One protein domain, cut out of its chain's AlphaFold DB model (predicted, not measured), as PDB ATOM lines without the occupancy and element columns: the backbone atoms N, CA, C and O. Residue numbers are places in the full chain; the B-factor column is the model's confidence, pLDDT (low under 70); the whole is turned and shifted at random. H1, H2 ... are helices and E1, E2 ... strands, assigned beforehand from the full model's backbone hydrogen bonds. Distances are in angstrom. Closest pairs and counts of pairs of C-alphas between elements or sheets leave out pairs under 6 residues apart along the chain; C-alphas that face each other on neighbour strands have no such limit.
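What this domain is: This is residues 1 to 120, 207 to 231 and 246 to 290 of the 331 residues of the protein "AFOR_N domain-containing protein" of Desulfobacula sp. RIFOXYA12_FULL_46_16 (UniProt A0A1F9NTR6). A twisted sheet of six strands has H2 packed along one face, and the long helix H6 packs on H2 beyond it. H4 crosses H6 and reaches that same face with residues 222 to 227, H5 makes a corner with H6, H1 meets H6 with its end, and short H3 packs on the opposite face. The printed part has 190 residues, with named elements in the order E1 E2 H1 H2 E3 E4 E5 H3 E6 H4 H5 H6; the mixed sheet runs E2 E1 E6 E3 E4 E5. The class is mixed, helices and strands; the whole is compact, with a radius of gyration of the C-alphas of 16.1 A and spans of 47 by 38 by 28 A.

How they stand to each other: E1, residues 6 to 11, and E2, residues 16 to 21, form an antiparallel hairpin, with N 9 and O 18 at 2.8 A. H1, residues 24 to 30, is not on the sheet. H2, residues 33 to 44, is on it at a height over the sheet of 7.4 A. E3, residues 58 to 62, E4, residues 76 to 81, and E5, residues 88 to 93, form a meander, each strand the antiparallel neighbour of the one before; N 61 and O 77 are 2.9 A apart, N 78 and O 91 2.8 A. E2, H1, H2 and E3 make a split strand-helix-strand unit, two strands running the same way with others between them, here E1 and E6, residues 108 to 112; its crossover is right-handed. E6 is parallel to E1, N 10 and O 110 at 2.8 A, and antiparallel to E3, N 60 and O 109 at 2.9 A. H3, residues 97 to 103, and H4, residues 216 to 227, complete three layers: H4 is on the same face as H2, H3 on the opposite face. H6, residues 267 to 287, is the hub, touching H1, H2, H4 and H5, residues 250 to 261. H6 and H2 touch, closest at C-alphas 277 and 35, 5.3 A, at a shallow tilt of 34 degrees, only just short of steep. H6 and H4 touch about perpendicular, at 86 degrees, closest at C-alphas 274 and 223, 5.2 A. In all six helices every O i to N i+4 pair is within hydrogen-bond range.

Where its parts are: E1 begins at C-alpha 6 (-8.083, -17.717, 26.589) and spans 16.3 A. H2 spans 16.5 A. H6 spans 30.3 A, ending at C-alpha 287 (16.937, -4.739, 22.037).

The domain as a whole: The farthest C-alphas, of Glu 116 and Gln 251, are 48.0 A apart. Residues 121 to 206 and 232 to 245 are not printed, with C-alpha gaps of 42.2 A and 7.9 A. The links H2 to E3 and E3 to E4 are long. Low confidence, under 70, includes residues 207 to 214.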
ATOM      1  N   MET A   1     -21.500 -11.377  25.443       37.47
ATOM      2  CA  MET A   1     -20.286 -11.054  26.216       37.47
ATOM      3  C   MET A   1     -19.298 -12.195  26.038       37.47
ATOM      4  O   MET A   1     -19.578 -13.294  26.489       37.47
ATOM      5  N   THR A   2     -18.201 -11.980  25.311       47.59
ATOM      6  CA  THR A   2     -17.088 -12.941  25.196       47.59
ATOM      7  C   THR A   2     -16.204 -12.826  26.438       47.59
ATOM      8  O   THR A   2     -15.171 -12.166  26.395       47.59
ATOM      9  N   THR A   3     -16.646 -13.376  27.568       52.91
ATOM     10  CA  THR A   3     -15.945 -13.242  28.862       52.91
ATOM     11  C   THR A   3     -14.893 -14.316  29.124       52.91
ATOM     12  O   THR A   3     -14.087 -14.139  30.027       52.91
ATOM     13  N   ASP A   4     -14.823 -15.371  28.307       75.44
ATOM     14  CA  ASP A   4     -13.865 -16.473  28.488       75.44
ATOM     15  C   ASP A   4     -12.788 -16.485  27.395       75.44
ATOM     16  O   ASP A   4     -12.507 -17.517  26.782       75.44
ATOM     17  N   ARG A   5     -12.182 -15.322  27.119       86.62
ATOM     18  CA  ARG A   5     -11.036 -15.276  26.203       86.62
ATOM     19  C   ARG A   5      -9.837 -15.987  26.822       86.62
ATOM     20  O   ARG A   5      -9.486 -15.720  27.974       86.62
ATOM     21  N   ARG A   6      -9.181 -16.874  26.069       95.06
ATOM     22  CA  ARG A   6      -8.083 -17.717  26.589       95.06
ATOM     23  C   ARG A   6      -6.819 -17.665  25.743       95.06
ATOM     24  O   ARG A   6      -6.859 -17.607  24.517       95.06
ATOM     25  N   ILE A   7      -5.689 -17.750  26.432       96.62
ATOM     26  CA  ILE A   7      -4.343 -17.886  25.885       96.62
ATOM     27  C   ILE A   7      -3.891 -19.327  26.132       96.62
ATOM     28  O   ILE A   7      -4.010 -19.815  27.256       96.62
ATOM     29  N   ALA A   8      -3.346 -19.987  25.114       97.25
ATOM     30  CA  ALA A   8      -2.662 -21.270  25.244       97.25
ATOM     31  C   ALA A   8      -1.165 -21.079  24.973       97.25
ATOM     32  O   ALA A   8      -0.783 -20.625  23.895       97.25
ATOM     33  N   LEU A   9      -0.318 -21.425  25.940       96.06
ATOM     34  CA  LEU A   9       1.120 -21.579  25.752       96.06
ATOM     35  C   LEU A   9       1.399 -23.043  25.413       96.06
ATOM     36  O   LEU A   9       1.164 -23.921  26.239       96.06
ATOM     37  N   VAL A  10       1.885 -23.300  24.205       95.50
ATOM     38  CA  VAL A  10       2.106 -24.642  23.668       95.50
ATOM     39  C   VAL A  10       3.603 -24.867  23.495       95.50
ATOM     40  O   VAL A  10       4.252 -24.198  22.689       95.50
ATOM     41  N   ASP A  11       4.155 -25.808  24.259       93.81
ATOM     42  CA  ASP A  11       5.516 -26.303  24.078       93.81
ATOM     43  C   ASP A  11       5.499 -27.508  23.137       93.81
ATOM     44  O   ASP A  11       5.072 -28.599  23.516       93.81
ATOM     45  N   LEU A  12       5.953 -27.304  21.902       90.75
ATOM     46  CA  LEU A  12       5.991 -28.346  20.878       90.75
ATOM     47  C   LEU A  12       7.055 -29.411  21.164       90.75
ATOM     48  O   LEU A  12       6.891 -30.544  20.732       90.75
ATOM     49  N   GLY A  13       8.138 -29.059  21.865       89.69
ATOM     50  CA  GLY A  13       9.210 -30.005  22.184       89.69
ATOM     51  C   GLY A  13       8.860 -30.905  23.365       89.69
ATOM     52  O   GLY A  13       9.255 -32.064  23.399       89.69
ATOM     53  N   ARG A  14       8.096 -30.380  24.328       93.12
ATOM     54  CA  ARG A  14       7.642 -31.137  25.507       93.12
ATOM     55  C   ARG A  14       6.233 -31.711  25.371       93.12
ATOM     56  O   ARG A  14       5.811 -32.459  26.245       93.12
ATOM     57  N   CYS A  15       5.509 -31.361  24.307       92.12
ATOM     58  CA  CYS A  15       4.089 -31.671  24.131       92.12
ATOM     59  C   CYS A  15       3.233 -31.213  25.329       92.12
ATOM     60  O   CYS A  15       2.339 -31.923  25.790       92.12
ATOM     61  N   GLU A  16       3.516 -30.016  25.846       95.44
ATOM     62  CA  GLU A  16       2.845 -29.447  27.019       95.44
ATOM     63  C   GLU A  16       1.992 -28.238  26.633       95.44
ATOM     64  O   GLU A  16       2.357 -27.449  25.758       95.44
ATOM     65  N   VAL A  17       0.851 -28.080  27.309       96.62
ATOM     66  CA  VAL A  17      -0.073 -26.959  27.103       96.62
ATOM     67  C   VAL A  17      -0.418 -26.339  28.447       96.62
ATOM     68  O   VAL A  17      -0.996 -26.991  29.316       96.62
ATOM     69  N   GLU A  18      -0.112 -25.057  28.594       96.69
ATOM     70  CA  GLU A  18      -0.559 -24.233  29.713       96.69
ATOM     71  C   GLU A  18      -1.614 -23.246  29.220       96.69
ATOM     72  O   GLU A  18      -1.460 -22.639  28.161       96.69
ATOM     73  N   THR A  19      -2.699 -23.070  29.974       95.94
ATOM     74  CA  THR A  19      -3.797 -22.183  29.564       95.94
ATOM     75  C   THR A  19      -4.048 -21.107  30.602       95.94
ATOM     76  O   THR A  19      -3.999 -21.363  31.805       95.94
ATOM     77  N   PHE A  20      -4.328 -19.895  30.127       93.69
ATOM     78  CA  PHE A  20      -4.552 -18.724  30.964       93.69
ATOM     79  C   PHE A  20      -5.741 -17.922  30.431       93.69
ATOM     80  O   PHE A  20      -5.897 -17.815  29.212       93.69
ATOM     81  N   PRO A  21      -6.568 -17.318  31.295       94.38
ATOM     82  CA  PRO A  21      -7.532 -16.330  30.838       94.38
ATOM     83  C   PRO A  21      -6.805 -15.077  30.333       94.38
ATOM     84  O   PRO A  21      -5.766 -14.680  30.872       94.38
ATOM     85  N   VAL A  22      -7.368 -14.413  29.325       92.50
ATOM     86  CA  VAL A  22      -6.996 -13.033  29.002       92.50
ATOM     87  C   VAL A  22      -7.505 -12.160  30.146       92.50
ATOM     88  O   VAL A  22      -8.706 -12.000  30.334       92.50
ATOM     89  N   SER A  23      -6.591 -11.628  30.958       89.94
ATOM     90  CA  SER A  23      -6.968 -10.745  32.065       89.94
ATOM     91  C   SER A  23      -7.615  -9.460  31.545       89.94
ATOM     92  O   SER A  23      -7.180  -8.938  30.517       89.94
ATOM     93  N   MET A  24      -8.539  -8.888  32.317       85.25
ATOM     94  CA  MET A  24      -9.178  -7.604  32.002       85.25
ATOM     95  C   MET A  24      -8.162  -6.473  31.767       85.25
ATOM     96  O   MET A  24      -8.347  -5.665  30.865       85.25
ATOM     97  N   ASP A  25      -7.060  -6.450  32.522       85.06
ATOM     98  CA  ASP A  25      -5.978  -5.472  32.335       85.06
ATOM     99  C   ASP A  25      -5.317  -5.610  30.953       85.06
ATOM    100  O   ASP A  25      -5.168  -4.632  30.219       85.06
ATOM    101  N   LEU A  26      -4.982  -6.843  30.559       88.31
ATOM    102  CA  LEU A  26      -4.419  -7.129  29.241       88.31
ATOM    103  C   LEU A  26      -5.394  -6.756  28.114       88.31
ATOM    104  O   LEU A  26      -4.979  -6.169  27.116       88.31
ATOM    105  N   GLU A  27      -6.683  -7.041  28.296       87.94
ATOM    106  CA  GLU A  27      -7.732  -6.676  27.346       87.94
ATOM    107  C   GLU A  27      -7.875  -5.154  27.202       87.94
ATOM    108  O   GLU A  27      -7.863  -4.640  26.091       87.94
ATOM    109  N   GLN A  28      -7.935  -4.401  28.297       86.00
ATOM    110  CA  GLN A  28      -8.056  -2.941  28.238       86.00
ATOM    111  C   GLN A  28      -6.823  -2.277  27.610       86.00
ATOM    112  O   GLN A  28      -6.934  -1.278  26.902       86.00
ATOM    113  N   ARG A  29      -5.628  -2.834  27.842       86.38
ATOM    114  CA  ARG A  29      -4.379  -2.265  27.320       86.38
ATOM    115  C   ARG A  29      -4.099  -2.628  25.869       86.38
ATOM    116  O   ARG A  29      -3.403  -1.872  25.193       86.38
ATOM    117  N   PHE A  30      -4.548  -3.785  25.399       91.56
ATOM    118  CA  PHE A  30      -4.105  -4.318  24.108       91.56
ATOM    119  C   PHE A  30      -5.229  -4.858  23.229       91.56
ATOM    120  O   PHE A  30      -4.975  -5.172  22.067       91.56
ATOM    121  N   LEU A  31      -6.450  -4.940  23.759       92.62
ATOM    122  CA  LEU A  31      -7.637  -5.533  23.148       92.62
ATOM    123  C   LEU A  31      -7.414  -6.989  22.737       92.62
ATOM    124  O   LEU A  31      -7.748  -7.903  23.483       92.62
ATOM    125  N   GLY A  32      -6.859  -7.217  21.551       92.56
ATOM    126  CA  GLY A  32      -6.650  -8.532  20.958       92.56
ATOM    127  C   GLY A  32      -5.703  -8.454  19.767       92.56
ATOM    128  O   GLY A  32      -4.931  -7.499  19.636       92.56
ATOM    129  N   GLY A  33      -5.749  -9.464  18.896       94.19
ATOM    130  CA  GLY A  33      -4.983  -9.482  17.650       94.19
ATOM    131  C   GLY A  33      -3.506  -9.155  17.863       94.19
ATOM    132  O   GLY A  33      -2.862  -9.639  18.796       94.19
ATOM    133  N   SER A  34      -2.974  -8.268  17.021       94.12
ATOM    134  CA  SER A  34      -1.567  -7.865  17.125       94.12
ATOM    135  C   SER A  34      -1.171  -7.213  18.457       94.12
ATOM    136  O   SER A  34      -0.004  -7.306  18.831       94.12
ATOM    137  N   GLY A  35      -2.100  -6.599  19.198       94.50
ATOM    138  CA  GLY A  35      -1.798  -5.938  20.468       94.50
ATOM    139  C   GLY A  35      -1.358  -6.944  21.528       94.50
ATOM    140  O   GLY A  35      -0.227  -6.888  22.018       94.50
ATOM    141  N   ILE A  36      -2.229  -7.911  21.836       95.88
ATOM    142  CA  ILE A  36      -1.911  -8.979  22.794       95.88
ATOM    143  C   ILE A  36      -0.777  -9.859  22.260       95.88
ATOM    144  O   ILE A  36       0.113 -10.225  23.028       95.88
ATOM    145  N   ALA A  37      -0.749 -10.155  20.956       96.12
ATOM    146  CA  ALA A  37       0.333 -10.938  20.365       96.12
ATOM    147  C   ALA A  37       1.704 -10.273  20.556       96.12
ATOM    148  O   ALA A  37       2.650 -10.944  20.955       96.12
ATOM    149  N   THR A  38       1.813  -8.955  20.360       93.69
ATOM    150  CA  THR A  38       3.069  -8.213  20.566       93.69
ATOM    151  C   THR A  38       3.478  -8.196  22.036       93.69
ATOM    152  O   THR A  38       4.657  -8.380  22.346       93.69
ATOM    153  N   TYR A  39       2.517  -8.044  22.956       93.94
ATOM    154  CA  TYR A  39       2.775  -8.167  24.392       93.94
ATOM    155  C   TYR A  39       3.327  -9.549  24.754       93.94
ATOM    156  O   TYR A  39       4.382  -9.651  25.384       93.94
ATOM    157  N   LEU A  40       2.644 -10.613  24.326       94.25
ATOM    158  CA  LEU A  40       3.057 -11.993  24.576       94.25
ATOM    159  C   LEU A  40       4.413 -12.283  23.933       94.25
ATOM    160  O   LEU A  40       5.263 -12.915  24.560       94.25
ATOM    161  N   PHE A  41       4.657 -11.762  22.732       93.81
ATOM    162  CA  PHE A  41       5.932 -11.917  22.054       93.81
ATOM    163  C   PHE A  41       7.066 -11.277  22.857       93.81
ATOM    164  O   PHE A  41       8.017 -11.952  23.233       93.81
ATOM    165  N   CYS A  42       6.930 -10.003  23.231       89.75
ATOM    166  CA  CYS A  42       7.920  -9.297  24.050       89.75
ATOM    167  C   CYS A  42       8.133  -9.949  25.421       89.75
ATOM    168  O   CYS A  42       9.233  -9.901  25.978       89.75
ATOM    169  N   LYS A  43       7.080 -10.557  25.975       89.31
ATOM    170  CA  LYS A  43       7.149 -11.297  27.230       89.31
ATOM    171  C   LYS A  43       7.941 -12.586  27.061       89.31
ATOM    172  O   LYS A  43       8.795 -12.846  27.898       89.31
ATOM    173  N   HIS A  44       7.684 -13.398  26.042       89.25
ATOM    174  CA  HIS A  44       8.204 -14.767  25.966       89.25
ATOM    175  C   HIS A  44       9.431 -14.941  25.057       89.25
ATOM    176  O   HIS A  44      10.165 -15.907  25.248       89.25
ATOM    177  N   ALA A  45       9.685 -14.026  24.117       87.00
ATOM    178  CA  ALA A  45      10.783 -14.138  23.162       87.00
ATOM    179  C   ALA A  45      12.153 -13.981  23.852       87.00
ATOM    180  O   ALA A  45      12.410 -12.933  24.472       87.00
ATOM    181  N   PRO A  46      13.061 -14.966  23.711       86.62
ATOM    182  CA  PRO A  46      14.435 -14.842  24.185       86.62
ATOM    183  C   PRO A  46      15.157 -13.663  23.525       86.62
ATOM    184  O   PRO A  46      14.790 -13.211  22.439       86.62
ATOM    185  N   LYS A  47      16.185 -13.137  24.196       85.00
ATOM    186  CA  LYS A  47      17.026 -12.072  23.631       85.00
ATOM    187  C   LYS A  47      17.920 -12.639  22.540       85.00
ATOM    188  O   LYS A  47      18.477 -13.717  22.728       85.00
ATOM    189  N   MET A  48      18.114 -11.881  21.462       83.00
ATOM    190  CA  MET A  48      19.002 -12.251  20.353       83.00
ATOM    191  C   MET A  48      18.659 -13.617  19.742       83.00
ATOM    192  O   MET A  48      19.539 -14.297  19.220       83.00
ATOM    193  N   VAL A  49      17.388 -14.028  19.815       84.25
ATOM    194  CA  VAL A  49      16.955 -15.347  19.343       84.25
ATOM    195  C   VAL A  49      17.213 -15.479  17.845       84.25
ATOM    196  O   VAL A  49      16.904 -14.565  17.074       84.25
ATOM    197  N   ASP A  50      17.788 -16.599  17.418       83.31
ATOM    198  CA  ASP A  50      17.904 -16.906  15.994       83.31
ATOM    199  C   ASP A  50      16.493 -17.178  15.439       83.31
ATOM    200  O   ASP A  50      15.821 -18.088  15.938       83.31
ATOM    201  N   PRO A  51      16.009 -16.419  14.435       82.12
ATOM    202  CA  PRO A  51      14.663 -16.602  13.896       82.12
ATOM    203  C   PRO A  51      14.418 -17.992  13.283       82.12
ATOM    204  O   PRO A  51      13.259 -18.379  13.142       82.12
ATOM    205  N   GLY A  52      15.464 -18.745  12.921       79.44
ATOM    206  CA  GLY A  52      15.346 -20.125  12.433       79.44
ATOM    207  C   GLY A  52      15.351 -21.200  13.527       79.44
ATOM    208  O   GLY A  52      15.158 -22.379  13.225       79.44
ATOM    209  N   SER A  53      15.590 -20.823  14.785       86.31
ATOM    210  CA  SER A  53      15.725 -21.761  15.902       86.31
ATOM    211  C   SER A  53      14.379 -22.165  16.516       86.31
ATOM    212  O   SER A  53      13.377 -21.467  16.378       86.31
ATOM    213  N   ALA A  54      14.375 -23.278  17.259       86.81
ATOM    214  CA  ALA A  54      13.218 -23.747  18.031       86.81
ATOM    215  C   ALA A  54      12.806 -22.783  19.164       86.81
ATOM    216  O   ALA A  54      11.691 -22.865  19.679       86.81
ATOM    217  N   ASP A  55      13.698 -21.869  19.544       87.19
ATOM    218  CA  ASP A  55      13.457 -20.870  20.581       87.19
ATOM    219  C   ASP A  55      12.692 -19.646  20.050       87.19
ATOM    220  O   ASP A  55      12.180 -18.844  20.838       87.19
ATOM    221  N   ASN A  56      12.595 -19.485  18.723       88.50
ATOM    222  CA  ASN A  56      11.771 -18.442  18.125       88.50
ATOM    223  C   ASN A  56      10.293 -18.799  18.293       88.50
ATOM    224  O   ASN A  56       9.807 -19.802  17.774       88.50
ATOM    225  N   ILE A  57       9.568 -17.952  19.015       91.69
ATOM    226  CA  ILE A  57       8.151 -18.176  19.272       91.69
ATOM    227  C   ILE A  57       7.300 -17.694  18.096       91.69
ATOM    228  O   ILE A  57       7.573 -16.663  17.474       91.69
ATOM    229  N   CYS A  58       6.234 -18.432  17.813       92.06
ATOM    230  CA  CYS A  58       5.226 -18.068  16.827       92.06
ATOM    231  C   CYS A  58       3.884 -17.921  17.534       92.06
ATOM    232  O   CYS A  58       3.454 -18.821  18.251       92.06
ATOM    233  N   ILE A  59       3.229 -16.778  17.363       95.12
ATOM    234  CA  ILE A  59       1.960 -16.483  18.023       95.12
ATOM    235  C   ILE A  59       0.875 -16.337  16.978       95.12
ATOM    236  O   ILE A  59       1.014 -15.530  16.065       95.12
ATOM    237  N   VAL A  60      -0.222 -17.065  17.153       94.94
ATOM    238  CA  VAL A  60      -1.435 -16.927  16.344       94.94
ATOM    239  C   VAL A  60      -2.505 -16.305  17.218       94.94
ATOM    240  O   VAL A  60      -2.823 -16.825  18.284       94.94
ATOM    241  N   SER A  61      -3.032 -15.162  16.796       95.31
ATOM    242  CA  SER A  61      -3.900 -14.343  17.631       95.31
ATOM    243  C   SER A  61      -5.145 -13.902  16.884       95.31
ATOM    244  O   SER A  61      -5.040 -13.198  15.883       95.31
ATOM    245  N   ALA A  62      -6.326 -14.229  17.396       94.19
ATOM    246  CA  ALA A  62      -7.582 -13.702  16.887       94.19
ATOM    247  C   ALA A  62      -7.654 -12.191  17.137       94.19
ATOM    248  O   ALA A  62      -7.330 -11.712  18.229       94.19
ATOM    249  N   GLY A  63      -8.096 -11.435  16.134       93.19
ATOM    250  CA  GLY A  63      -8.469 -10.043  16.333       93.19
ATOM    251  C   GLY A  63      -9.580  -9.888  17.370       93.19
ATOM    252  O   GLY A  63     -10.378 -10.799  17.621       93.19
ATOM    253  N   TYR A  64      -9.634  -8.723  18.005       93.31
ATOM    254  CA  TYR A  64     -10.584  -8.457  19.083       93.31
ATOM    255  C   TYR A  64     -12.045  -8.699  18.664       93.31
ATOM    256  O   TYR A  64     -12.803  -9.341  19.397       93.31
ATOM    257  N   LEU A  65     -12.406  -8.267  17.451       90.31
ATOM    258  CA  LEU A  65     -13.745  -8.391  16.872       90.31
ATOM    259  C   LEU A  65     -13.928  -9.657  16.018       90.31
ATOM    260  O   LEU A  65     -15.045  -9.922  15.580       90.31
ATOM    261  N   SER A  66     -12.887 -10.459  15.785       89.25
ATOM    262  CA  SER A  66     -12.984 -11.650  14.932       89.25
ATOM    263  C   SER A  66     -13.953 -12.693  15.502       89.25
ATOM    264  O   SER A  66     -13.903 -13.023  16.685       89.25
ATOM    265  N   GLY A  67     -14.866 -13.208  14.682       82.50
ATOM    266  CA  GLY A  67     -15.932 -14.113  15.129       82.50
ATOM    267  C   GLY A  67     -17.071 -13.423  15.893       82.50
ATOM    268  O   GLY A  67     -17.894 -14.103  16.498       82.50
ATOM    269  N   THR A  68     -17.131 -12.086  15.897       84.25
ATOM    270  CA  THR A  68     -18.294 -11.322  16.391       84.25
ATOM    271  C   THR A  68     -19.224 -10.942  15.240       84.25
ATOM    272  O   THR A  68     -18.856 -11.072  14.074       84.25
ATOM    273  N   LEU A  69     -20.404 -10.391  15.539       77.00
ATOM    274  CA  LEU A  69     -21.325  -9.902  14.506       77.00
ATOM    275  C   LEU A  69     -20.713  -8.785  13.648       77.00
ATOM    276  O   LEU A  69     -21.051  -8.666  12.474       77.00
ATOM    277  N   SER A  70     -19.792  -7.986  14.200       73.44
ATOM    278  CA  SER A  70     -19.100  -6.947  13.428       73.44
ATOM    279  C   SER A  70     -17.995  -7.482  12.516       73.44
ATOM    280  O   SER A  70     -17.599  -6.761  11.596       73.44
ATOM    281  N   ALA A  71     -17.456  -8.673  12.777       74.81
ATOM    282  CA  ALA A  71     -16.447  -9.300  11.925       74.81
ATOM    283  C   ALA A  71     -16.529 -10.835  12.015       74.81
ATOM    284  O   ALA A  71     -15.646 -11.461  12.610       74.81
ATOM    285  N   PRO A  72     -17.567 -11.460  11.423       68.19
ATOM    286  CA  PRO A  72     -17.784 -12.903  11.540       68.19
ATOM    287  C   PRO A  72     -16.599 -13.718  11.011       68.19
ATOM    288  O   PRO A  72     -16.186 -14.678  11.649       68.19
ATOM    289  N   LEU A  73     -15.988 -13.260   9.913       74.06
ATOM    290  CA  LEU A  73     -14.746 -13.796   9.339       74.06
ATOM    291  C   LEU A  73     -13.546 -12.860   9.560       74.06
ATOM    292  O   LEU A  73     -12.703 -12.693   8.680       74.06
ATOM    293  N   GLY A  74     -13.508 -12.175  10.707       79.56
ATOM    294  CA  GLY A  74     -12.393 -11.294  11.054       79.56
ATOM    295  C   GLY A  74     -11.053 -12.033  11.100       79.56
ATOM    296  O   GLY A  74     -10.994 -13.234  11.352       79.56
ATOM    297  N   ALA A  75      -9.965 -11.301  10.885       86.88
ATOM    298  CA  ALA A  75      -8.638 -11.873  10.689       86.88
ATOM    299  C   ALA A  75      -8.003 -12.415  11.983       86.88
ATOM    300  O   ALA A  75      -8.279 -11.944  13.097       86.88
ATOM    301  N   ALA A  76      -7.093 -13.375  11.823       90.88
ATOM    302  CA  ALA A  76      -6.048 -13.680  12.794       90.88
ATOM    303  C   ALA A  76      -4.774 -12.894  12.449       90.88
ATOM    304  O   ALA A  76      -4.583 -12.449  11.318       90.88
ATOM    305  N   VAL A  77      -3.878 -12.743  13.418       91.88
ATOM    306  CA  VAL A  77      -2.540 -12.183  13.223       91.88
ATOM    307  C   VAL A  77      -1.507 -13.200  13.679       91.88
ATOM    308  O   VAL A  77      -1.542 -13.653  14.825       91.88
ATOM    309  N   LEU A  78      -0.575 -13.522  12.789       91.88
ATOM    310  CA  LEU A  78       0.621 -14.293  13.084       91.88
ATOM    311  C   LEU A  78       1.755 -13.339  13.462       91.88
ATOM    312  O   LEU A  78       2.039 -12.403  12.719       91.88
ATOM    313  N   THR A  79       2.392 -13.557  14.611       93.06
ATOM    314  CA  THR A  79       3.492 -12.726  15.130       93.06
ATOM    315  C   THR A  79       4.704 -13.587  15.468       93.06
ATOM    316  O   THR A  79       4.578 -14.554  16.218       93.06
ATOM    317  N   SER A  80       5.877 -13.248  14.930       92.12
ATOM    318  CA  SER A  80       7.142 -13.946  15.212       92.12
ATOM    319  C   SER A  80       8.356 -13.076  14.849       92.12
ATOM    320  O   SER A  80       8.197 -12.026  14.220       92.12
ATOM    321  N   LYS A  81       9.581 -13.503  15.196       86.88
ATOM    322  CA  LYS A  81      10.799 -12.924  14.610       86.88
ATOM    323  C   LYS A  81      10.949 -13.440  13.182       86.88
ATOM    324  O   LYS A  81      11.003 -14.645  12.951       86.88
ATOM    325  N   SER A  82      11.024 -12.535  12.216       82.12
ATOM    326  CA  SER A  82      11.140 -12.888  10.804       82.12
ATOM    327  C   SER A  82      12.526 -13.436  10.480       82.12
ATOM    328  O   SER A  82      13.532 -12.787  10.751       82.12
ATOM    329  N   THR A  83      12.586 -14.553   9.757       76.31
ATOM    330  CA  THR A  83      13.835 -15.068   9.166       76.31
ATOM    331  C   THR A  83      14.360 -14.169   8.047       76.31
ATOM    332  O   THR A  83      15.566 -14.020   7.903       76.31
ATOM    333  N   ALA A  84      13.465 -13.524   7.288       73.00
ATOM    334  CA  ALA A  84      13.843 -12.636   6.185       73.00
ATOM    335  C   ALA A  84      14.497 -11.319   6.643       73.00
ATOM    336  O   ALA A  84      15.466 -10.875   6.037       73.00
ATOM    337  N   THR A  85      13.960 -10.679   7.688       72.81
ATOM    338  CA  THR A  85      14.394  -9.338   8.116       72.81
ATOM    339  C   THR A  85      15.087  -9.312   9.476       72.81
ATOM    340  O   THR A  85      15.701  -8.308   9.821       72.81
ATOM    341  N   GLY A  86      14.964 -10.368  10.285       71.69
ATOM    342  CA  GLY A  86      15.409 -10.383  11.680       71.69
ATOM    343  C   GLY A  86      14.548  -9.542  12.634       71.69
ATOM    344  O   GLY A  86      14.802  -9.554  13.836       71.69
ATOM    345  N   LEU A  87      13.531  -8.837  12.129       80.94
ATOM    346  CA  LEU A  87      12.635  -7.973  12.903       80.94
ATOM    347  C   LEU A  87      11.442  -8.761  13.456       80.94
ATOM    348  O   LEU A  87      11.084  -9.814  12.924       80.94
ATOM    349  N   LEU A  88      10.780  -8.224  14.483       85.81
ATOM    350  CA  LEU A  88       9.425  -8.659  14.828       85.81
ATOM    351  C   LEU A  88       8.505  -8.365  13.638       85.81
ATOM    352  O   LEU A  88       8.420  -7.230  13.177       85.81
ATOM    353  N   ALA A  89       7.843  -9.399  13.130       83.25
ATOM    354  CA  ALA A  89       6.921  -9.301  12.012       83.25
ATOM    355  C   ALA A  89       5.519  -9.741  12.421       83.25
ATOM    356  O   ALA A  89       5.341 -10.628  13.260       83.25
ATOM    357  N   ARG A  90       4.527  -9.115  11.785       87.69
ATOM    358  CA  ARG A  90       3.103  -9.392  11.959       87.69
ATOM    359  C   ARG A  90       2.461  -9.601  10.596       87.69
ATOM    360  O   ARG A  90       2.614  -8.758   9.713       87.69
ATOM    361  N   VAL A  91       1.735 -10.700  10.432       83.56
ATOM    362  CA  VAL A  91       1.039 -11.048   9.186       83.56
ATOM    363  C   VAL A  91      -0.426 -11.316   9.491       83.56
ATOM    364  O   VAL A  91      -0.734 -12.084  10.398       83.56
ATOM    365  N   CYS A  92      -1.329 -10.690   8.742       83.12
ATOM    366  CA  CYS A  92      -2.756 -10.971   8.849       83.12
ATOM    367  C   CYS A  92      -3.121 -12.226   8.062       83.12
ATOM    368  O   CYS A  92      -2.636 -12.436   6.952       83.12
ATOM    369  N   LEU A  93      -4.011 -13.022   8.638       80.50
ATOM    370  CA  LEU A  93      -4.575 -14.217   8.041       80.50
ATOM    371  C   LEU A  93      -6.090 -14.065   8.037       80.50
ATOM    372  O   LEU A  93      -6.720 -14.074   9.096       80.50
ATOM    373  N   ASP A  94      -6.654 -13.891   6.850       76.81
ATOM    374  CA  ASP A  94      -8.095 -13.751   6.675       76.81
ATOM    375  C   ASP A  94      -8.811 -15.092   6.636       76.81
ATOM    376  O   ASP A  94      -8.210 -16.159   6.474       76.81
ATOM    377  N   GLY A  95     -10.131 -15.008   6.751       75.25
ATOM    378  CA  GLY A  95     -11.020 -16.151   6.679       75.25
ATOM    379  C   GLY A  95     -11.408 -16.678   8.059       75.25
ATOM    380  O   GLY A  95     -11.205 -16.018   9.081       75.25
ATOM    381  N   PRO A  96     -11.994 -17.881   8.114       80.12
ATOM    382  CA  PRO A  96     -12.687 -18.363   9.306       80.12
ATOM    383  C   PRO A  96     -11.766 -18.717  10.481       80.12
ATOM    384  O   PRO A  96     -12.258 -18.999  11.568       80.12
ATOM    385  N   PHE A  97     -10.437 -18.690  10.316       85.12
ATOM    386  CA  PHE A  97      -9.509 -19.254  11.302       85.12
ATOM    387  C   PHE A  97      -9.602 -18.605  12.675       85.12
ATOM    388  O   PHE A  97      -9.682 -19.312  13.675       85.12
ATOM    389  N   ALA A  98      -9.643 -17.275  12.748       89.50
ATOM    390  CA  ALA A  98      -9.755 -16.595  14.034       89.50
ATOM    391  C   ALA A  98     -11.078 -16.915  14.746       89.50
ATOM    392  O   ALA A  98     -11.092 -17.111  15.961       89.50
ATOM    393  N   ALA A  99     -12.178 -16.969  13.990       87.25
ATOM    394  CA  ALA A  99     -13.503 -17.257  14.522       87.25
ATOM    395  C   ALA A  99     -13.601 -18.705  15.021       87.25
ATOM    396  O   ALA A  99     -14.047 -18.933  16.144       87.25
ATOM    397  N   GLU A 100     -13.121 -19.666  14.233       87.38
ATOM    398  CA  GLU A 100     -13.110 -21.081  14.611       87.38
ATOM    399  C   GLU A 100     -12.152 -21.349  15.773       87.38
ATOM    400  O   GLU A 100     -12.486 -22.108  16.674       87.38
ATOM    401  N   MET A 101     -11.006 -20.665  15.839       90.38
ATOM    402  CA  MET A 101     -10.086 -20.782  16.974       90.38
ATOM    403  C   MET A 101     -10.763 -20.320  18.271       90.38
ATOM    404  O   MET A 101     -10.698 -21.013  19.291       90.38
ATOM    405  N   ARG A 102     -11.495 -19.198  18.209       89.75
ATOM    406  CA  ARG A 102     -12.274 -18.667  19.335       89.75
ATOM    407  C   ARG A 102     -13.406 -19.614  19.732       89.75
ATOM    408  O   ARG A 102     -13.571 -19.885  20.918       89.75
ATOM    409  N   GLN A 103     -14.137 -20.180  18.771       87.12
ATOM    410  CA  GLN A 103     -15.176 -21.188  19.028       87.12
ATOM    411  C   GLN A 103     -14.622 -22.506  19.590       87.12
ATOM    412  O   GLN A 103     -15.270 -23.156  20.417       87.12
ATOM    413  N   ALA A 104     -13.419 -22.896  19.166       88.50
ATOM    414  CA  ALA A 104     -12.666 -24.017  19.716       88.50
ATOM    415  C   ALA A 104     -12.097 -23.696  21.106       88.50
ATOM    416  O   ALA A 104     -11.651 -24.598  21.813       88.50
ATOM    417  N   GLY A 105     -12.180 -22.434  21.535       90.81
ATOM    418  CA  GLY A 105     -12.018 -22.010  22.913       90.81
ATOM    419  C   GLY A 105     -10.771 -21.183  23.203       90.81
ATOM    420  O   GLY A 105     -10.492 -20.986  24.384       90.81
ATOM    421  N   PHE A 106     -10.030 -20.717  22.194       93.94
ATOM    422  CA  PHE A 106      -8.803 -19.940  22.383       93.94
ATOM    423  C   PHE A 106      -8.766 -18.683  21.508       93.94
ATOM    424  O   PHE A 106      -9.192 -18.684  20.360       93.94
ATOM    425  N   ASP A 107      -8.189 -17.610  22.035       94.62
ATOM    426  CA  ASP A 107      -7.977 -16.346  21.322       94.62
ATOM    427  C   ASP A 107      -6.527 -16.168  20.894       94.62
ATOM    428  O   ASP A 107      -6.248 -15.514  19.891       94.62
ATOM    429  N   HIS A 108      -5.599 -16.745  21.656       96.00
ATOM    430  CA  HIS A 108      -4.171 -16.608  21.422       96.00
ATOM    431  C   HIS A 108      -3.478 -17.952  21.628       96.00
ATOM    432  O   HIS A 108      -3.615 -18.568  22.683       96.00
ATOM    433  N   LEU A 109      -2.693 -18.375  20.646       96.06
ATOM    434  CA  LEU A 109      -1.839 -19.554  20.711       96.06
ATOM    435  C   LEU A 109      -0.388 -19.090  20.649       96.06
ATOM    436  O   LEU A 109       0.025 -18.512  19.649       96.06
ATOM    437  N   VAL A 110       0.377 -19.323  21.711       95.75
ATOM    438  CA  VAL A 110       1.814 -19.039  21.786       95.75
ATOM    439  C   VAL A 110       2.555 -20.353  21.603       95.75
ATOM    440  O   VAL A 110       2.568 -21.185  22.505       95.75
ATOM    441  N   LEU A 111       3.166 -20.541  20.442       93.94
ATOM    442  CA  LEU A 111       3.901 -21.747  20.083       93.94
ATOM    443  C   LEU A 111       5.390 -21.527  20.345       93.94
ATOM    444  O   LEU A 111       5.966 -20.548  19.864       93.94
ATOM    445  N   LYS A 112       6.010 -22.441  21.088       90.75
ATOM    446  CA  LYS A 112       7.456 -22.471  21.341       90.75
ATOM    447  C   LYS A 112       8.010 -23.880  21.162       90.75
ATOM    448  O   LYS A 112       7.267 -24.859  21.238       90.75
ATOM    449  N   GLY A 113       9.323 -23.980  21.005       89.06
ATOM    450  CA  GLY A 113       9.996 -25.254  20.815       89.06
ATOM    451  C   GLY A 113       9.769 -25.814  19.414       89.06
ATOM    452  O   GLY A 113       9.241 -25.158  18.515       89.06
ATOM    453  N   ARG A 114      10.180 -27.066  19.229       86.88
ATOM    454  CA  ARG A 114      10.058 -27.789  17.967       86.88
ATOM    455  C   ARG A 114       9.644 -29.220  18.266       86.88
ATOM    456  O   ARG A 114      10.283 -29.863  19.089       86.88
ATOM    457  N   ALA A 115       8.602 -29.692  17.591       87.25
ATOM    458  CA  ALA A 115       8.207 -31.091  17.665       87.25
ATOM    459  C   ALA A 115       9.272 -31.984  17.012       87.25
ATOM    460  O   ALA A 115       9.884 -31.592  16.013       87.25
ATOM    461  N   GLU A 116       9.489 -33.175  17.570       84.56
ATOM    462  CA  GLU A 116      10.443 -34.152  17.026       84.56
ATOM    463  C   GLU A 116       9.986 -34.687  15.661       84.56
ATOM    464  O   GLU A 116      10.789 -34.785  14.733       84.56
ATOM    465  N   ASN A 117       8.681 -34.937  15.524       84.31
ATOM    466  CA  ASN A 117       8.035 -35.415  14.302       84.31
ATOM    467  C   ASN A 117       7.094 -34.351  13.715       84.31
ATOM    468  O   ASN A 117       6.695 -33.395  14.390       84.31
ATOM    469  N   GLU A 118       6.704 -34.526  12.449       79.56
ATOM    470  CA  GLU A 118       5.632 -33.737  11.838       79.56
ATOM    471  C   GLU A 118       4.365 -33.856  12.702       79.56
ATOM    472  O   GLU A 118       3.819 -34.940  12.894       79.56
ATOM    473  N   THR A 119       3.937 -32.737  13.290       82.50
ATOM    474  CA  THR A 119       2.871 -32.711  14.298       82.50
ATOM    475  C   THR A 119       1.808 -31.695  13.915       82.50
ATOM    476  O   THR A 119       2.110 -30.550  13.574       82.50
ATOM    477  N   CYS A 120       0.555 -32.121  14.014       84.06
ATOM    478  CA  CYS A 120      -0.626 -31.294  13.912       84.06
ATOM    479  C   CYS A 120      -1.174 -30.992  15.312       84.06
ATOM    480  O   CYS A 120      -1.382 -31.902  16.117       84.06
ATOM    481  N   MET A 207       1.548  11.081  15.917       62.91
ATOM    482  CA  MET A 207       1.673  10.713  17.321       62.91
ATOM    483  C   MET A 207       3.133  10.774  17.744       62.91
ATOM    484  O   MET A 207       3.941   9.920  17.377       62.91
ATOM    485  N   GLU A 208       3.441  11.778  18.554       60.34
ATOM    486  CA  GLU A 208       4.731  11.937  19.206       60.34
ATOM    487  C   GLU A 208       4.815  11.119  20.489       60.34
ATOM    488  O   GLU A 208       3.879  11.053  21.291       60.34
ATOM    489  N   GLY A 209       5.986  10.552  20.751       53.84
ATOM    490  CA  GLY A 209       6.208   9.915  22.035       53.84
ATOM    491  C   GLY A 209       7.638   9.458  22.250       53.84
ATOM    492  O   GLY A 209       8.570   9.923  21.582       53.84
ATOM    493  N   PRO A 210       7.861   8.593  23.251       47.84
ATOM    494  CA  PRO A 210       9.161   8.016  23.479       47.84
ATOM    495  C   PRO A 210       9.621   7.328  22.215       47.84
ATOM    496  O   PRO A 210      10.619   7.822  21.717       47.84
ATOM    497  N   ALA A 211       8.854   6.370  21.660       47.06
ATOM    498  CA  ALA A 211       9.151   5.495  20.506       47.06
ATOM    499  C   ALA A 211       9.377   6.190  19.149       47.06
ATOM    500  O   ALA A 211       9.481   5.499  18.135       47.06
ATOM    501  N   GLY A 212       9.503   7.516  19.143       57.12
ATOM    502  CA  GLY A 212       9.518   8.358  17.955       57.12
ATOM    503  C   GLY A 212       8.112   8.696  17.474       57.12
ATOM    504  O   GLY A 212       7.119   8.179  18.003       57.12
ATOM    505  N   SER A 213       8.066   9.547  16.462       65.56
ATOM    506  CA  SER A 213       6.899   9.898  15.679       65.56
ATOM    507  C   SER A 213       6.329   8.654  14.993       65.56
ATOM    508  O   SER A 213       7.051   7.774  14.495       65.56
ATOM    509  N   VAL A 214       5.006   8.544  14.998       67.19
ATOM    510  CA  VAL A 214       4.270   7.497  14.289       67.19
ATOM    511  C   VAL A 214       3.217   8.157  13.408       67.19
ATOM    512  O   VAL A 214       2.384   8.926  13.885       67.19
ATOM    513  N   ASP A 215       3.263   7.831  12.117       72.25
ATOM    514  CA  ASP A 215       2.289   8.277  11.121       72.25
ATOM    515  C   ASP A 215       0.883   7.724  11.458       72.25
ATOM    516  O   ASP A 215       0.752   6.521  11.737       72.25
ATOM    517  N   PRO A 216      -0.179   8.553  11.401       72.56
ATOM    518  CA  PRO A 216      -1.572   8.113  11.484       72.56
ATOM    519  C   PRO A 216      -1.908   6.864  10.654       72.56
ATOM    520  O   PRO A 216      -2.671   6.011  11.115       72.56
ATOM    521  N   ALA A 217      -1.320   6.694   9.465       75.50
ATOM    522  CA  ALA A 217      -1.533   5.506   8.637       75.50
ATOM    523  C   ALA A 217      -1.044   4.217   9.326       75.50
ATOM    524  O   ALA A 217      -1.726   3.188   9.293       75.50
ATOM    525  N   GLN A 218       0.102   4.277  10.015       77.00
ATOM    526  CA  GLN A 218       0.657   3.145  10.761       77.00
ATOM    527  C   GLN A 218      -0.182   2.828  12.010       77.00
ATOM    528  O   GLN A 218      -0.377   1.651  12.345       77.00
ATOM    529  N   ILE A 219      -0.721   3.861  12.672       83.75
ATOM    530  CA  ILE A 219      -1.669   3.722  13.788       83.75
ATOM    531  C   ILE A 219      -2.934   2.999  13.316       83.75
ATOM    532  O   ILE A 219      -3.306   1.981  13.900       83.75
ATOM    533  N   LYS A 220      -3.558   3.466  12.226       83.50
ATOM    534  CA  LYS A 220      -4.767   2.855  11.647       83.50
ATOM    535  C   LYS A 220      -4.521   1.407  11.228       83.50
ATOM    536  O   LYS A 220      -5.304   0.524  11.577       83.50
ATOM    537  N   GLN A 221      -3.403   1.133  10.553       83.44
ATOM    538  CA  GLN A 221      -3.037  -0.230  10.167       83.44
ATOM    539  C   GLN A 221      -2.872  -1.145  11.382       83.44
ATOM    540  O   GLN A 221      -3.408  -2.252  11.397       83.44
ATOM    541  N   THR A 222      -2.174  -0.690  12.422       88.12
ATOM    542  CA  THR A 222      -1.992  -1.484  13.642       88.12
ATOM    543  C   THR A 222      -3.318  -1.707  14.367       88.12
ATOM    544  O   THR A 222      -3.587  -2.825  14.807       88.12
ATOM    545  N   LEU A 223      -4.190  -0.698  14.424       90.69
ATOM    546  CA  LEU A 223      -5.524  -0.834  15.004       90.69
ATOM    547  C   LEU A 223      -6.372  -1.877  14.261       90.69
ATOM    548  O   LEU A 223      -6.987  -2.729  14.896       90.69
ATOM    549  N   MET A 224      -6.350  -1.882  12.926       88.00
ATOM    550  CA  MET A 224      -7.029  -2.905  12.121       88.00
ATOM    551  C   MET A 224      -6.563  -4.326  12.478       88.00
ATOM    552  O   MET A 224      -7.384  -5.225  12.655       88.00
ATOM    553  N   GLN A 225      -5.256  -4.521  12.680       90.81
ATOM    554  CA  GLN A 225      -4.686  -5.806  13.101       90.81
ATOM    555  C   GLN A 225      -5.027  -6.185  14.550       90.81
ATOM    556  O   GLN A 225      -5.141  -7.364  14.873       90.81
ATOM    557  N   ILE A 226      -5.152  -5.209  15.451       93.44
ATOM    558  CA  ILE A 226      -5.625  -5.430  16.827       93.44
ATOM    559  C   ILE A 226      -7.077  -5.922  16.807       93.44
ATOM    560  O   ILE A 226      -7.438  -6.886  17.484       93.44
ATOM    561  N   LEU A 227      -7.909  -5.280  15.994       91.25
ATOM    562  CA  LEU A 227      -9.338  -5.550  15.932       91.25
ATOM    563  C   LEU A 227      -9.692  -6.766  15.066       91.25
ATOM    564  O   LEU A 227     -10.744  -7.360  15.284       91.25
ATOM    565  N   GLY A 228      -8.825  -7.171  14.135       87.50
ATOM    566  CA  GLY A 228      -9.116  -8.230  13.159       87.50
ATOM    567  C   GLY A 228     -10.097  -7.791  12.079       87.50
ATOM    568  O   GLY A 228     -10.801  -8.619  11.507       87.50
ATOM    569  N   VAL A 229     -10.173  -6.489  11.814       79.75
ATOM    570  CA  VAL A 229     -11.008  -5.914  10.758       79.75
ATOM    571  C   VAL A 229     -10.083  -5.436   9.655       79.75
ATOM    572  O   VAL A 229      -9.225  -4.589   9.882       79.75
ATOM    573  N   GLN A 230     -10.203  -6.022   8.471       64.56
ATOM    574  CA  GLN A 230      -9.394  -5.608   7.335       64.56
ATOM    575  C   GLN A 230     -10.040  -4.479   6.533       64.56
ATOM    576  O   GLN A 230     -11.243  -4.216   6.612       64.56
ATOM    577  N   ARG A 231      -9.187  -3.841   5.729       51.09
ATOM    578  CA  ARG A 231      -9.527  -2.897   4.667       51.09
ATOM    579  C   ARG A 231     -10.392  -3.636   3.642       51.09
ATOM    580  O   ARG A 231      -9.884  -4.434   2.860       51.09
ATOM    581  N   LYS A 246     -14.544   2.204   2.138       43.34
ATOM    582  CA  LYS A 246     -14.467   3.146   3.268       43.34
ATOM    583  C   LYS A 246     -13.392   2.660   4.240       43.34
ATOM    584  O   LYS A 246     -13.521   1.589   4.834       43.34
ATOM    585  N   GLU A 247     -12.323   3.436   4.364       51.34
ATOM    586  CA  GLU A 247     -11.264   3.194   5.332       51.34
ATOM    587  C   GLU A 247     -11.869   3.261   6.742       51.34
ATOM    588  O   GLU A 247     -12.690   4.130   7.035       51.34
ATOM    589  N   LEU A 248     -11.535   2.300   7.608       63.47
ATOM    590  CA  LEU A 248     -12.058   2.280   8.972       63.47
ATOM    591  C   LEU A 248     -11.536   3.511   9.726       63.47
ATOM    592  O   LEU A 248     -10.348   3.582  10.043       63.47
ATOM    593  N   ASN A 249     -12.419   4.461  10.032       73.94
ATOM    594  CA  ASN A 249     -12.092   5.576  10.918       73.94
ATOM    595  C   ASN A 249     -12.211   5.162  12.399       73.94
ATOM    596  O   ASN A 249     -12.846   4.156  12.738       73.94
ATOM    597  N   PHE A 250     -11.562   5.918  13.291       79.94
ATOM    598  CA  PHE A 250     -11.469   5.573  14.714       79.94
ATOM    599  C   PHE A 250     -12.831   5.548  15.410       79.94
ATOM    600  O   PHE A 250     -13.081   4.643  16.204       79.94
ATOM    601  N   GLN A 251     -13.736   6.464  15.059       76.88
ATOM    602  CA  GLN A 251     -15.091   6.475  15.612       76.88
ATOM    603  C   GLN A 251     -15.862   5.201  15.241       76.88
ATOM    604  O   GLN A 251     -16.433   4.546  16.106       76.88
ATOM    605  N   THR A 252     -15.801   4.771  13.976       78.81
ATOM    606  CA  THR A 252     -16.439   3.520  13.537       78.81
ATOM    607  C   THR A 252     -15.850   2.314  14.269       78.81
ATOM    608  O   THR A 252     -16.565   1.361  14.583       78.81
ATOM    609  N   ALA A 253     -14.543   2.323  14.544       82.75
ATOM    610  CA  ALA A 253     -13.902   1.283  15.339       82.75
ATOM    611  C   ALA A 253     -14.418   1.271  16.791       82.75
ATOM    612  O   ALA A 253     -14.770   0.201  17.290       82.75
ATOM    613  N   ALA A 254     -14.520   2.439  17.433       80.81
ATOM    614  CA  ALA A 254     -15.076   2.593  18.779       80.81
ATOM    615  C   ALA A 254     -16.529   2.104  18.858       80.81
ATOM    616  O   ALA A 254     -16.858   1.276  19.709       80.81
ATOM    617  N   ASP A 255     -17.373   2.517  17.912       80.88
ATOM    618  CA  ASP A 255     -18.780   2.113  17.853       80.88
ATOM    619  C   ASP A 255     -18.917   0.592  17.691       80.88
ATOM    620  O   ASP A 255     -19.722  -0.052  18.365       80.88
ATOM    621  N   ARG A 256     -18.091  -0.025  16.834       84.44
ATOM    622  CA  ARG A 256     -18.077  -1.487  16.655       84.44
ATOM    623  C   ARG A 256     -17.673  -2.214  17.932       84.44
ATOM    624  O   ARG A 256     -18.277  -3.239  18.256       84.44
ATOM    625  N   ILE A 257     -16.679  -1.704  18.656       85.00
ATOM    626  CA  ILE A 257     -16.255  -2.261  19.945       85.00
ATOM    627  C   ILE A 257     -17.401  -2.168  20.951       85.00
ATOM    628  O   ILE A 257     -17.786  -3.195  21.517       85.00
ATOM    629  N   LEU A 258     -18.008  -0.990  21.096       83.88
ATOM    630  CA  LEU A 258     -19.132  -0.758  21.997       83.88
ATOM    631  C   LEU A 258     -20.301  -1.705  21.703       83.88
ATOM    632  O   LEU A 258     -20.768  -2.405  22.599       83.88
ATOM    633  N   LEU A 259     -20.731  -1.792  20.443       81.00
ATOM    634  CA  LEU A 259     -21.884  -2.602  20.044       81.00
ATOM    635  C   LEU A 259     -21.672  -4.111  20.241       81.00
ATOM    636  O   LEU A 259     -22.637  -4.833  20.474       81.00
ATOM    637  N   ASN A 260     -20.431  -4.604  20.152       81.38
ATOM    638  CA  ASN A 260     -20.145  -6.041  20.280       81.38
ATOM    639  C   ASN A 260     -19.758  -6.457  21.700       81.38
ATOM    640  O   ASN A 260     -19.960  -7.613  22.078       81.38
ATOM    641  N   THR A 261     -19.178  -5.545  22.479       81.44
ATOM    642  CA  THR A 261     -18.537  -5.892  23.756       81.44
ATOM    643  C   THR A 261     -19.089  -5.126  24.952       81.44
ATOM    644  O   THR A 261     -18.942  -5.592  26.078       81.44
ATOM    645  N   GLY A 262     -19.751  -3.987  24.726       83.06
ATOM    646  CA  GLY A 262     -20.141  -3.048  25.777       83.06
ATOM    647  C   GLY A 262     -18.988  -2.179  26.290       83.06
ATOM    648  O   GLY A 262     -19.212  -1.340  27.158       83.06
ATOM    649  N   LEU A 263     -17.765  -2.360  25.775       84.00
ATOM    650  CA  LEU A 263     -16.613  -1.541  26.130       84.00
ATOM    651  C   LEU A 263     -16.720  -0.176  25.443       84.00
ATOM    652  O   LEU A 263     -16.774  -0.090  24.218       84.00
ATOM    653  N   VAL A 264     -16.748   0.885  26.242       85.38
ATOM    654  CA  VAL A 264     -16.714   2.265  25.752       85.38
ATOM    655  C   VAL A 264     -15.251   2.670  25.633       85.38
ATOM    656  O   VAL A 264     -14.535   2.628  26.628       85.38
ATOM    657  N   LEU A 265     -14.829   3.031  24.424       83.88
ATOM    658  CA  LEU A 265     -13.519   3.614  24.156       83.88
ATOM    659  C   LEU A 265     -13.697   4.859  23.305       83.88
ATOM    660  O   LEU A 265     -14.556   4.880  22.422       83.88
ATOM    661  N   ASP A 266     -12.863   5.858  23.542       84.25
ATOM    662  CA  ASP A 266     -12.735   6.998  22.649       84.25
ATOM    663  C   ASP A 266     -11.619   6.801  21.606       84.25
ATOM    664  O   ASP A 266     -10.827   5.851  21.619       84.25
ATOM    665  N   GLU A 267     -11.576   7.715  20.644       83.38
ATOM    666  CA  GLU A 267     -10.582   7.719  19.577       83.38
ATOM    667  C   GLU A 267      -9.139   7.819  20.095       83.38
ATOM    668  O   GLU A 267      -8.246   7.143  19.573       83.38
ATOM    669  N   ASN A 268      -8.898   8.619  21.134       82.56
ATOM    670  CA  ASN A 268      -7.567   8.779  21.707       82.56
ATOM    671  C   ASN A 268      -7.109   7.484  22.373       82.56
ATOM    672  O   ASN A 268      -5.962   7.079  22.186       82.56
ATOM    673  N   GLU A 269      -7.987   6.797  23.095       86.06
ATOM    674  CA  GLU A 269      -7.699   5.500  23.701       86.06
ATOM    675  C   GLU A 269      -7.329   4.458  22.638       86.06
ATOM    676  O   GLU A 269      -6.317   3.764  22.783       86.06
ATOM    677  N   LEU A 270      -8.063   4.398  21.521       87.06
ATOM    678  CA  LEU A 270      -7.743   3.499  20.406       87.06
ATOM    679  C   LEU A 270      -6.394   3.826  19.760       87.06
ATOM    680  O   LEU A 270      -5.584   2.920  19.523       87.06
ATOM    681  N   LYS A 271      -6.120   5.112  19.517       86.69
ATOM    682  CA  LYS A 271      -4.825   5.572  19.003       86.69
ATOM    683  C   LYS A 271      -3.691   5.194  19.965       86.69
ATOM    684  O   LYS A 271      -2.670   4.665  19.526       86.69
ATOM    685  N   GLN A 272      -3.888   5.359  21.275       84.94
ATOM    686  CA  GLN A 272      -2.912   4.981  22.303       84.94
ATOM    687  C   GLN A 272      -2.672   3.468  22.370       84.94
ATOM    688  O   GLN A 272      -1.531   3.041  22.547       84.94
ATOM    689  N   ILE A 273      -3.702   2.634  22.201       88.81
ATOM    690  CA  ILE A 273      -3.553   1.170  22.145       88.81
ATOM    691  C   ILE A 273      -2.721   0.750  20.926       88.81
ATOM    692  O   ILE A 273      -1.792  -0.053  21.054       88.81
ATOM    693  N   ALA A 274      -2.991   1.323  19.754       89.50
ATOM    694  CA  ALA A 274      -2.206   1.048  18.556       89.50
ATOM    695  C   ALA A 274      -0.758   1.559  18.680       89.50
ATOM    696  O   ALA A 274       0.183   0.814  18.392       89.50
ATOM    697  N   TYR A 275      -0.567   2.781  19.188       85.38
ATOM    698  CA  TYR A 275       0.756   3.341  19.468       85.38
ATOM    699  C   TYR A 275       1.554   2.448  20.420       85.38
ATOM    700  O   TYR A 275       2.727   2.168  20.180       85.38
ATOM    701  N   ARG A 276       0.910   1.934  21.473       85.62
ATOM    702  CA  ARG A 276       1.515   1.020  22.448       85.62
ATOM    703  C   ARG A 276       2.102  -0.222  21.785       85.62
ATOM    704  O   ARG A 276       3.238  -0.594  22.078       85.62
ATOM    705  N   CYS A 277       1.345  -0.841  20.882       88.19
ATOM    706  CA  CYS A 277       1.792  -2.005  20.124       88.19
ATOM    707  C   CYS A 277       3.032  -1.679  19.272       88.19
ATOM    708  O   CYS A 277       4.024  -2.403  19.324       88.19
ATOM    709  N   ILE A 278       3.010  -0.553  18.549       84.62
ATOM    710  CA  ILE A 278       4.134  -0.098  17.711       84.62
ATOM    711  C   ILE A 278       5.365   0.199  18.567       84.62
ATOM    712  O   ILE A 278       6.473  -0.217  18.236       84.62
ATOM    713  N   ALA A 279       5.187   0.887  19.693       81.75
ATOM    714  CA  ALA A 279       6.273   1.215  20.603       81.75
ATOM    715  C   ALA A 279       6.969  -0.047  21.134       81.75
ATOM    716  O   ALA A 279       8.197  -0.105  21.147       81.75
ATOM    717  N   MET A 280       6.207  -1.074  21.521       83.81
ATOM    718  CA  MET A 280       6.771  -2.349  21.975       83.81
ATOM    719  C   MET A 280       7.557  -3.065  20.875       83.81
ATOM    720  O   MET A 280       8.659  -3.543  21.134       83.81
ATOM    721  N   GLU A 281       7.034  -3.084  19.647       85.31
ATOM    722  CA  GLU A 281       7.733  -3.630  18.481       85.31
ATOM    723  C   GLU A 281       9.069  -2.911  18.232       85.31
ATOM    724  O   GLU A 281      10.114  -3.553  18.099       85.31
ATOM    725  N   ARG A 282       9.062  -1.571  18.239       80.50
ATOM    726  CA  ARG A 282      10.273  -0.755  18.060       80.50
ATOM    727  C   ARG A 282      11.299  -1.023  19.167       80.50
ATOM    728  O   ARG A 282      12.477  -1.213  18.871       80.50
ATOM    729  N   ILE A 283      10.865  -1.089  20.428       77.19
ATOM    730  CA  ILE A 283      11.744  -1.381  21.574       77.19
ATOM    731  C   ILE A 283      12.351  -2.782  21.455       77.19
ATOM    732  O   ILE A 283      13.550  -2.941  21.677       77.19
ATOM    733  N   TYR A 284      11.555  -3.785  21.072       82.88
ATOM    734  CA  TYR A 284      12.062  -5.131  20.821       82.88
ATOM    735  C   TYR A 284      13.149  -5.121  19.739       82.88
ATOM    736  O   TYR A 284      14.235  -5.643  19.963       82.88
ATOM    737  N   ASN A 285      12.910  -4.478  18.594       79.44
ATOM    738  CA  ASN A 285      13.887  -4.450  17.501       79.44
ATOM    739  C   ASN A 285      15.207  -3.775  17.922       79.44
ATOM    740  O   ASN A 285      16.287  -4.258  17.577       79.44
ATOM    741  N   ILE A 286      15.134  -2.712  18.731       74.31
ATOM    742  CA  ILE A 286      16.318  -2.059  19.311       74.31
ATOM    743  C   ILE A 286      17.067  -3.009  20.256       74.31
ATOM    744  O   ILE A 286      18.293  -3.097  20.180       74.31
ATOM    745  N   ARG A 287      16.352  -3.736  21.127       77.88
ATOM    746  CA  ARG A 287      16.937  -4.739  22.037       77.88
ATOM    747  C   ARG A 287      17.736  -5.796  21.277       77.88
ATOM    748  O   ARG A 287      18.786  -6.220  21.747       77.88
ATOM    749  N   GLU A 288      17.262  -6.191  20.100       73.56
ATOM    750  CA  GLU A 288      17.927  -7.167  19.231       73.56
ATOM    751  C   GLU A 288      19.153  -6.593  18.484       73.56
ATOM    752  O   GLU A 288      19.723  -7.256  17.618       73.56
ATOM    753  N   GLY A 289      19.568  -5.359  18.797       64.44
ATOM    754  CA  GLY A 289      20.725  -4.701  18.190       64.44
ATOM    755  C   GLY A 289      20.477  -4.211  16.764       64.44
ATOM    756  O   GLY A 289      21.426  -3.865  16.059       64.44
ATOM    757  N   ILE A 290      19.217  -4.174  16.319       64.38
ATOM    758  CA  ILE A 290      18.879  -3.769  14.960       64.38
ATOM    759  C   ILE A 290      18.866  -2.243  14.893       64.38
ATOM    760  O   ILE A 290      17.928  -1.573  15.320       64.38
TER     761      ILE A 290